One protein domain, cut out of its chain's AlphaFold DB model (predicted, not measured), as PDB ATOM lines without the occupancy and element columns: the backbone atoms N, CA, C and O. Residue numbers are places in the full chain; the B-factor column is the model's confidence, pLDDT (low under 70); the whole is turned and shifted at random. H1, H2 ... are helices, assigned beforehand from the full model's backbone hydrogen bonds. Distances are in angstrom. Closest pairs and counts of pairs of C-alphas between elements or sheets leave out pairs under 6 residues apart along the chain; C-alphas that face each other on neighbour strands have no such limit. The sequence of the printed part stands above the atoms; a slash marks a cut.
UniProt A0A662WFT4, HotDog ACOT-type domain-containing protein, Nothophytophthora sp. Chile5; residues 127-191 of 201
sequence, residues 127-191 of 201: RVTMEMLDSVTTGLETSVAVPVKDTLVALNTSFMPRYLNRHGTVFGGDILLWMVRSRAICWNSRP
ATOM      1  N   ARG A 127     118.158 152.351  59.361       83.06
ATOM      2  CA  ARG A 127     119.611 152.169  59.266       83.06
ATOM      3  C   ARG A 127     120.042 151.024  60.172       83.06
ATOM      4  O   ARG A 127     119.623 150.976  61.322       83.06
ATOM      5  N   VAL A 128     120.931 150.165  59.681       82.25
ATOM      6  CA  VAL A 128     121.572 149.140  60.513       82.25
ATOM      7  C   VAL A 128     122.440 149.827  61.571       82.25
ATOM      8  O   VAL A 128     123.334 150.602  61.224       82.25
ATOM      9  N   THR A 129     122.173 149.563  62.851       82.88
ATOM     10  CA  THR A 129     122.914 150.129  63.991       82.88
ATOM     11  C   THR A 129     123.569 149.034  64.831       82.88
ATOM     12  O   THR A 129     123.207 147.862  64.743       82.88
ATOM     13  N   MET A 130     124.529 149.424  65.675       76.81
ATOM     14  CA  MET A 130     125.173 148.517  66.636       76.81
ATOM     15  C   MET A 130     124.177 147.878  67.614       76.81
ATOM     16  O   MET A 130     124.379 146.744  68.024       76.81
ATOM     17  N   GLU A 131     123.097 148.579  67.964       80.31
ATOM     18  CA  GLU A 131     122.062 148.097  68.894       80.31
ATOM     19  C   GLU A 131     121.262 146.915  68.339       80.31
ATOM     20  O   GLU A 131     120.662 146.168  69.100       80.31
ATOM     21  N   MET A 132     121.262 146.731  67.015       80.50
ATOM     22  CA  MET A 132     120.602 145.593  66.376       80.50
ATOM     23  C   MET A 132     121.409 144.288  66.500       80.50
ATOM     24  O   MET A 132     120.944 143.239  66.054       80.50
ATOM     25  N   LEU A 133     122.621 144.343  67.066       75.38
ATOM     26  CA  LEU A 133     123.468 143.186  67.338       75.38
ATOM     27  C   LEU A 133     123.241 142.720  68.789       75.38
ATOM     28  O   LEU A 133     123.711 143.358  69.728       75.38
ATOM     29  N   ASP A 134     122.544 141.597  68.984       65.19
ATOM     30  CA  ASP A 134     122.385 140.966  70.305       65.19
ATOM     31  C   ASP A 134     123.703 140.318  70.794       65.19
ATOM     32  O   ASP A 134     124.524 139.850  69.997       65.19
ATOM     33  N   SER A 135     123.884 140.176  72.115       54.09
ATOM     34  CA  SER A 135     124.920 139.301  72.690       54.09
ATOM     35  C   SER A 135     124.531 137.828  72.488       54.09
ATOM     36  O   SER A 135     123.595 137.332  73.117       54.09
ATOM     37  N   VAL A 136     125.222 137.131  71.587       55.12
ATOM     38  CA  VAL A 136     124.897 135.767  71.130       55.12
ATOM     39  C   VAL A 136     124.750 134.755  72.284       55.12
ATOM     40  O   VAL A 136     125.675 134.569  73.069       55.12
ATOM     41  N   THR A 137     123.628 134.020  72.321       46.06
ATOM     42  CA  THR A 137     123.514 132.701  72.977       46.06
ATOM     43  C   THR A 137     123.361 131.648  71.880       46.06
ATOM     44  O   THR A 137     122.370 131.638  71.152       46.06
ATOM     45  N   THR A 138     124.371 130.802  71.705       48.22
ATOM     46  CA  THR A 138     124.458 129.804  70.633       48.22
ATOM     47  C   THR A 138     123.694 128.535  71.011       48.22
ATOM     48  O   THR A 138     124.143 127.762  71.852       48.22
ATOM     49  N   GLY A 139     122.558 128.291  70.360       47.31
ATOM     50  CA  GLY A 139     121.934 126.971  70.265       47.31
ATOM     51  C   GLY A 139     121.958 126.541  68.803       47.31
ATOM     52  O   GLY A 139     121.302 127.170  67.976       47.31
ATOM     53  N   LEU A 140     122.775 125.539  68.471       53.38
ATOM     54  CA  LEU A 140     122.859 124.991  67.118       53.38
ATOM     55  C   LEU A 140     121.569 124.240  66.779       53.38
ATOM     56  O   LEU A 140     121.365 123.133  67.265       53.38
ATOM     57  N   GLU A 141     120.781 124.782  65.857       49.41
ATOM     58  CA  GLU A 141     119.972 123.959  64.965       49.41
ATOM     59  C   GLU A 141     120.253 124.356  63.519       49.41
ATOM     60  O   GLU A 141     120.117 125.512  63.107       49.41
ATOM     61  N   THR A 142     120.704 123.366  62.756       54.28
ATOM     62  CA  THR A 142     121.047 123.458  61.340       54.28
ATOM     63  C   THR A 142     119.773 123.657  60.524       54.28
ATOM     64  O   THR A 142     119.232 122.715  59.949       54.28
ATOM     65  N   SER A 143     119.270 124.889  60.471       50.06
ATOM     66  CA  SER A 143     118.251 125.280  59.501       50.06
ATOM     67  C   SER A 143     118.913 125.968  58.306       50.06
ATOM     68  O   SER A 143     119.811 126.794  58.457       50.06
ATOM     69  N   VAL A 144     118.456 125.630  57.100       65.50
ATOM     70  CA  VAL A 144     118.888 126.221  55.814       65.50
ATOM     71  C   VAL A 144     118.482 127.709  55.700       65.50
ATOM     72  O   VAL A 144     118.820 128.383  54.729       65.50
ATOM     73  N   ALA A 145     117.780 128.256  56.698       66.69
ATOM     74  CA  ALA A 145     117.396 129.657  56.765       66.69
ATOM     75  C   ALA A 145     118.503 130.530  57.387       66.69
ATOM     76  O   ALA A 145     119.178 130.153  58.346       66.69
ATOM     77  N   VAL A 146     118.664 131.737  56.842       66.62
ATOM     78  CA  VAL A 146     119.556 132.787  57.354       66.62
ATOM     79  C   VAL A 146     118.674 133.856  58.008       66.62
ATOM     80  O   VAL A 146     118.047 134.634  57.285       66.62
ATOM     81  N   PRO A 147     118.567 133.906  59.348       76.88
ATOM     82  CA  PRO A 147     117.914 135.015  60.032       76.88
ATOM     83  C   PRO A 147     118.523 136.360  59.612       76.88
ATOM     84  O   PRO A 147     119.743 136.500  59.591       76.88
ATOM     85  N   VAL A 148     117.693 137.373  59.322       75.31
ATOM     86  CA  VAL A 148     118.162 138.715  58.904       75.31
ATOM     87  C   VAL A 148     119.134 139.317  59.922       75.31
ATOM     88  O   VAL A 148     120.140 139.905  59.532       75.31
ATOM     89  N   LYS A 149     118.893 139.101  61.220       77.44
ATOM     90  CA  LYS A 149     119.790 139.538  62.301       77.44
ATOM     91  C   LYS A 149     121.219 138.995  62.163       77.44
ATOM     92  O   LYS A 149     122.168 139.721  62.421       77.44
ATOM     93  N   ASP A 150     121.379 137.768  61.660       71.94
ATOM     94  CA  ASP A 150     122.686 137.131  61.460       71.94
ATOM     95  C   ASP A 150     123.434 137.720  60.249       71.94
ATOM     96  O   ASP A 150     124.577 137.353  59.987       71.94
ATOM     97  N   THR A 151     122.782 138.589  59.468       76.75
ATOM     98  CA  THR A 151     123.382 139.298  58.326       76.75
ATOM     99  C   THR A 151     123.803 140.728  58.668       76.75
ATOM    100  O   THR A 151     124.449 141.385  57.848       76.75
ATOM    101  N   LEU A 152     123.460 141.217  59.867       77.69
ATOM    102  CA  LEU A 152     123.812 142.559  60.316       77.69
ATOM    103  C   LEU A 152     125.298 142.623  60.663       77.69
ATOM    104  O   LEU A 152     125.815 141.806  61.420       77.69
ATOM    105  N   VAL A 153     125.988 143.618  60.113       73.69
ATOM    106  CA  VAL A 153     127.409 143.860  60.371       73.69
ATOM    107  C   VAL A 153     127.636 145.341  60.583       73.69
ATOM    108  O   VAL A 153     127.154 146.179  59.822       73.69
ATOM    109  N   ALA A 154     128.423 145.644  61.607       77.31
ATOM    110  CA  ALA A 154     128.885 146.979  61.916       77.31
ATOM    111  C   ALA A 154     130.413 146.973  61.979       77.31
ATOM    112  O   ALA A 154     131.016 146.129  62.639       77.31
ATOM    113  N   LEU A 155     131.041 147.915  61.276       72.56
ATOM    114  CA  LEU A 155     132.489 148.087  61.265       72.56
ATOM    115  C   LEU A 155     132.841 149.517  61.652       72.56
ATOM    116  O   LEU A 155     132.260 150.465  61.126       72.56
ATOM    117  N   ASN A 156     133.858 149.652  62.498       78.12
ATOM    118  CA  ASN A 156     134.440 150.936  62.860       78.12
ATOM    119  C   ASN A 156     135.850 151.020  62.284       78.12
ATOM    120  O   ASN A 156     136.663 150.115  62.478       78.12
ATOM    121  N   THR A 157     136.148 152.107  61.580       78.31
ATOM    122  CA  THR A 157     137.486 152.366  61.045       78.31
ATOM    123  C   THR A 157     137.817 153.849  61.117       78.31
ATOM    124  O   THR A 157     136.932 154.701  61.026       78.31
ATOM    125  N   SER A 158     139.101 154.162  61.281       83.94
ATOM    126  CA  SER A 158     139.619 155.528  61.227       83.94
ATOM    127  C   SER A 158     140.457 155.700  59.966       83.94
ATOM    128  O   SER A 158     141.428 154.974  59.748       83.94
ATOM    129  N   PHE A 159     140.110 156.688  59.142       85.19
ATOM    130  CA  PHE A 159     140.882 157.018  57.948       85.19
ATOM    131  C   PHE A 159     142.085 157.895  58.317       85.19
ATOM    132  O   PHE A 159     141.949 159.027  58.770       85.19
ATOM    133  N   MET A 160     143.281 157.341  58.130       88.25
ATOM    134  CA  MET A 160     144.568 158.032  58.258       88.25
ATOM    135  C   MET A 160     144.839 159.010  57.094       88.25
ATOM    136  O   MET A 160     144.260 158.843  56.020       88.25
ATOM    137  N   PRO A 161     145.798 159.953  57.231       86.12
ATOM    138  CA  PRO A 161     146.119 160.947  56.196       86.12
ATOM    139  C   PRO A 161     146.388 160.392  54.790       86.12
ATOM    140  O   PRO A 161     146.093 161.060  53.809       86.12
ATOM    141  N   ARG A 162     146.886 159.152  54.668       84.75
ATOM    142  CA  ARG A 162     147.121 158.490  53.370       84.75
ATOM    143  C   ARG A 162     145.848 158.252  52.541       84.75
ATOM    144  O   ARG A 162     145.952 158.055  51.340       84.75
ATOM    145  N   TYR A 163     144.684 158.221  53.189       82.00
ATOM    146  CA  TYR A 163     143.376 158.008  52.557       82.00
ATOM    147  C   TYR A 163     142.672 159.325  52.228       82.00
ATOM    148  O   TYR A 163     141.539 159.323  51.746       82.00
ATOM    149  N   LEU A 164     143.308 160.453  52.543       82.50
ATOM    150  CA  LEU A 164     142.754 161.773  52.318       82.50
ATOM    151  C   LEU A 164     143.314 162.343  51.021       82.50
ATOM    152  O   LEU A 164     144.501 162.216  50.720       82.50
ATOM    153  N   ASN A 165     142.462 163.021  50.262       78.88
ATOM    154  CA  ASN A 165     142.928 163.874  49.182       78.88
ATOM    155  C   ASN A 165     143.584 165.149  49.746       78.88
ATOM    156  O   ASN A 165     143.584 165.395  50.952       78.88
ATOM    157  N   ARG A 166     144.119 165.997  48.858       75.25
ATOM    158  CA  ARG A 166     144.832 167.237  49.227       75.25
ATOM    159  C   ARG A 166     144.044 168.215  50.113       75.25
ATOM    160  O   ARG A 166     144.647 169.124  50.665       75.25
ATOM    161  N   HIS A 167     142.729 168.036  50.246       74.19
ATOM    162  CA  HIS A 167     141.849 168.868  51.070       74.19
ATOM    163  C   HIS A 167     141.362 168.175  52.347       74.19
ATOM    164  O   HIS A 167     140.463 168.673  53.016       74.19
ATOM    165  N   GLY A 168     141.919 167.012  52.690       77.38
ATOM    166  CA  GLY A 168     141.583 166.325  53.934       77.38
ATOM    167  C   GLY A 168     140.272 165.533  53.899       77.38
ATOM    168  O   GLY A 168     139.814 165.105  54.954       77.38
ATOM    169  N   THR A 169     139.664 165.307  52.727       82.44
ATOM    170  CA  THR A 169     138.487 164.427  52.597       82.44
ATOM    171  C   THR A 169     138.879 163.042  52.089       82.44
ATOM    172  O   THR A 169     139.806 162.905  51.291       82.44
ATOM    173  N   VAL A 170     138.192 162.001  52.571       84.56
ATOM    174  CA  VAL A 170     138.490 160.603  52.221       84.56
ATOM    175  C   VAL A 170     138.215 160.357  50.736       84.56
ATOM    176  O   VAL A 170     137.190 160.796  50.209       84.56
ATOM    177  N   PHE A 171     139.101 159.636  50.046       84.44
ATOM    178  CA  PHE A 171     138.841 159.220  48.669       84.44
ATOM    179  C   PHE A 171     137.629 158.281  48.600       84.44
ATOM    180  O   PHE A 171     137.557 157.274  49.301       84.44
ATOM    181  N   GLY A 172     136.693 158.562  47.688       82.50
ATOM    182  CA  GLY A 172     135.492 157.733  47.516       82.50
ATOM    183  C   GLY A 172     135.802 156.259  47.219       82.50
ATOM    184  O   GLY A 172     135.092 155.378  47.690       82.50
ATOM    185  N   GLY A 173     136.905 155.977  46.514       84.00
ATOM    186  CA  GLY A 173     137.366 154.608  46.260       84.00
ATOM    187  C   GLY A 173     137.730 153.836  47.533       84.00
ATOM    188  O   GLY A 173     137.408 152.655  47.632       84.00
ATOM    189  N   ASP A 174     138.325 154.496  48.531       85.19
ATOM    190  CA  ASP A 174     138.641 153.867  49.818       85.19
ATOM    191  C   ASP A 174     137.370 153.556  50.614       85.19
ATOM    192  O   ASP A 174     137.256 152.476  51.193       85.19
ATOM    193  N   ILE A 175     136.382 154.458  50.591       85.31
ATOM    194  CA  ILE A 175     135.067 154.221  51.209       85.31
ATOM    195  C   ILE A 175     134.409 152.987  50.576       85.31
ATOM    196  O   ILE A 175     134.004 152.066  51.286       85.31
ATOM    197  N   LEU A 176     134.363 152.930  49.242       86.56
ATOM    198  CA  LEU A 176     133.784 151.805  48.503       86.56
ATOM    199  C   LEU A 176     134.520 150.491  48.781       86.56
ATOM    200  O   LEU A 176     133.886 149.457  48.980       86.56
ATOM    201  N   LEU A 177     135.850 150.524  48.850       84.88
ATOM    202  CA  LEU A 177     136.658 149.353  49.175       84.88
ATOM    203  C   LEU A 177     136.320 148.796  50.562       84.88
ATOM    204  O   LEU A 177     136.171 147.582  50.719       84.88
ATOM    205  N   TRP A 178     136.170 149.670  51.559       82.69
ATOM    206  CA  TRP A 178     135.742 149.278  52.902       82.69
ATOM    207  C   TRP A 178     134.322 148.699  52.912       82.69
ATOM    208  O   TRP A 178     134.100 147.662  53.539       82.69
ATOM    209  N   MET A 179     133.388 149.302  52.170       83.31
ATOM    210  CA  MET A 179     132.010 148.807  52.037       83.31
ATOM    211  C   MET A 179     131.929 147.423  51.374       83.31
ATOM    212  O   MET A 179     131.142 146.578  51.789       83.31
ATOM    213  N   VAL A 180     132.734 147.161  50.341       78.88
ATOM    214  CA  VAL A 180     132.727 145.856  49.656       78.88
ATOM    215  C   VAL A 180     133.404 144.786  50.512       78.88
ATOM    216  O   VAL A 180     132.905 143.663  50.613       78.88
ATOM    217  N   ARG A 181     134.515 145.129  51.180       76.38
ATOM    218  CA  ARG A 181     135.215 144.200  52.078       76.38
ATOM    219  C   ARG A 181     134.362 143.783  53.269       76.38
ATOM    220  O   ARG A 181     134.408 142.615  53.641       76.38
ATOM    221  N   SER A 182     133.565 144.693  53.830       66.00
ATOM    222  CA  SER A 182     132.665 144.366  54.941       66.00
ATOM    223  C   SER A 182     131.617 143.327  54.543       66.00
ATOM    224  O   SER A 182     131.440 142.332  55.238       66.00
ATOM    225  N   ARG A 183     130.995 143.495  53.371       56.62
ATOM    226  CA  ARG A 183     129.930 142.614  52.874       56.62
ATOM    227  C   ARG A 183     130.400 141.184  52.597       56.62
ATOM    228  O   ARG A 183     129.661 140.240  52.866       56.62
ATOM    229  N   ALA A 184     131.624 141.017  52.092       56.59
ATOM    230  CA  ALA A 184     132.217 139.693  51.882       56.59
ATOM    231  C   ALA A 184     132.433 138.937  53.208       56.59
ATOM    232  O   ALA A 184     132.291 137.715  53.257       56.59
ATOM    233  N   ILE A 185     132.721 139.663  54.292       52.31
ATOM    234  CA  ILE A 185     132.891 139.095  55.633       52.31
ATOM    235  C   ILE A 185     131.535 138.654  56.210       52.31
ATOM    236  O   ILE A 185     131.465 137.563  56.772       52.31
ATOM    237  N   CYS A 186     130.444 139.411  56.008       55.41
ATOM    238  CA  CYS A 186     129.106 139.050  56.517       55.41
ATOM    239  C   CYS A 186     128.650 137.644  56.085       55.41
ATOM    240  O   CYS A 186     128.047 136.918  56.868       55.41
ATOM    241  N   TRP A 187     128.922 137.261  54.833       53.84
ATOM    242  CA  TRP A 187     128.457 135.989  54.269       53.84
ATOM    243  C   TRP A 187     129.419 134.821  54.537       53.84
ATOM    244  O   TRP A 187     128.979 133.719  54.858       53.84
ATOM    245  N   ASN A 188     130.734 135.058  54.461       49.59
ATOM    246  CA  ASN A 188     131.750 134.007  54.608       49.59
ATOM    247  C   ASN A 188     132.061 133.622  56.066       49.59
ATOM    248  O   ASN A 188     132.756 132.636  56.290       49.59
ATOM    249  N   SER A 189     131.562 134.366  57.057       46.25
ATOM    250  CA  SER A 189     131.809 134.080  58.483       46.25
ATOM    251  C   SER A 189     130.952 132.939  59.050       46.25
ATOM    252  O   SER A 189     131.060 132.624  60.234       46.25
ATOM    253  N   ARG A 190     130.106 132.292  58.236       50.03
ATOM    254  CA  ARG A 190     129.454 131.038  58.632       50.03
ATOM    255  C   ARG A 190     130.426 129.877  58.409       50.03
ATOM    256  O   ARG A 190     130.964 129.760  57.308       50.03
ATOM    257  N   PRO A 191     130.622 128.976  59.387       39.38
ATOM    258  CA  PRO A 191     131.241 127.697  59.093       39.38
ATOM    259  C   PRO A 191     130.308 126.943  58.140       39.38
ATOM    260  O   PRO A 191     129.314 126.354  58.553       39.38
TER     261      PRO A 191
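What this domain is: This is residues 127 to 191 of the 201 residues of the protein "HotDog ACOT-type domain-containing protein" of Nothophytophthora sp. Chile5 (UniProt A0A662WFT4). Little regular structure is present: one long helix, H2, runs back beside a long loop, residues 152 to 171, so that its late part comes near the small helix H1, and residues 135 to 145 stick out as a free loop. The printed part has 65 residues with two named helices, H1 then H2, and no named strand; the class is all helix, with 21 residues in named elements. It is only just loose, close to extended, with a radius of gyration of the C-alphas of 16.1 A, and a rod spanning 52 by 21 by 18 A.

Where its parts are: H2, residues 172 to 188, measures 25.0 A from C-alpha 172 at (135.492, 157.733, 47.516) to C-alpha 188 at (131.750, 134.007, 54.608). H1, residues 148 to 151, measures 5.3 A and begins at C-alpha 148 (118.162, 138.715, 58.904).

How they stand to each other: H2 and H1 are close but not clearly touching; their closest C-alphas, of Cys 186 and Thr 151, are 6.0 A apart. In H2, 12 of 13 O i to N i+4 pairs are within hydrogen-bond range; H1 is too short for such a pair.

The domain as a whole: The C-alphas of Glu 141 and Arg 166, the two farthest apart, are 52.3 A apart. The printed part has no cut, and the link from H1 to H2 is long, with 20 residues. Confidence is low, with pLDDT under 70, in residues 134 to 146 and 182 to 191.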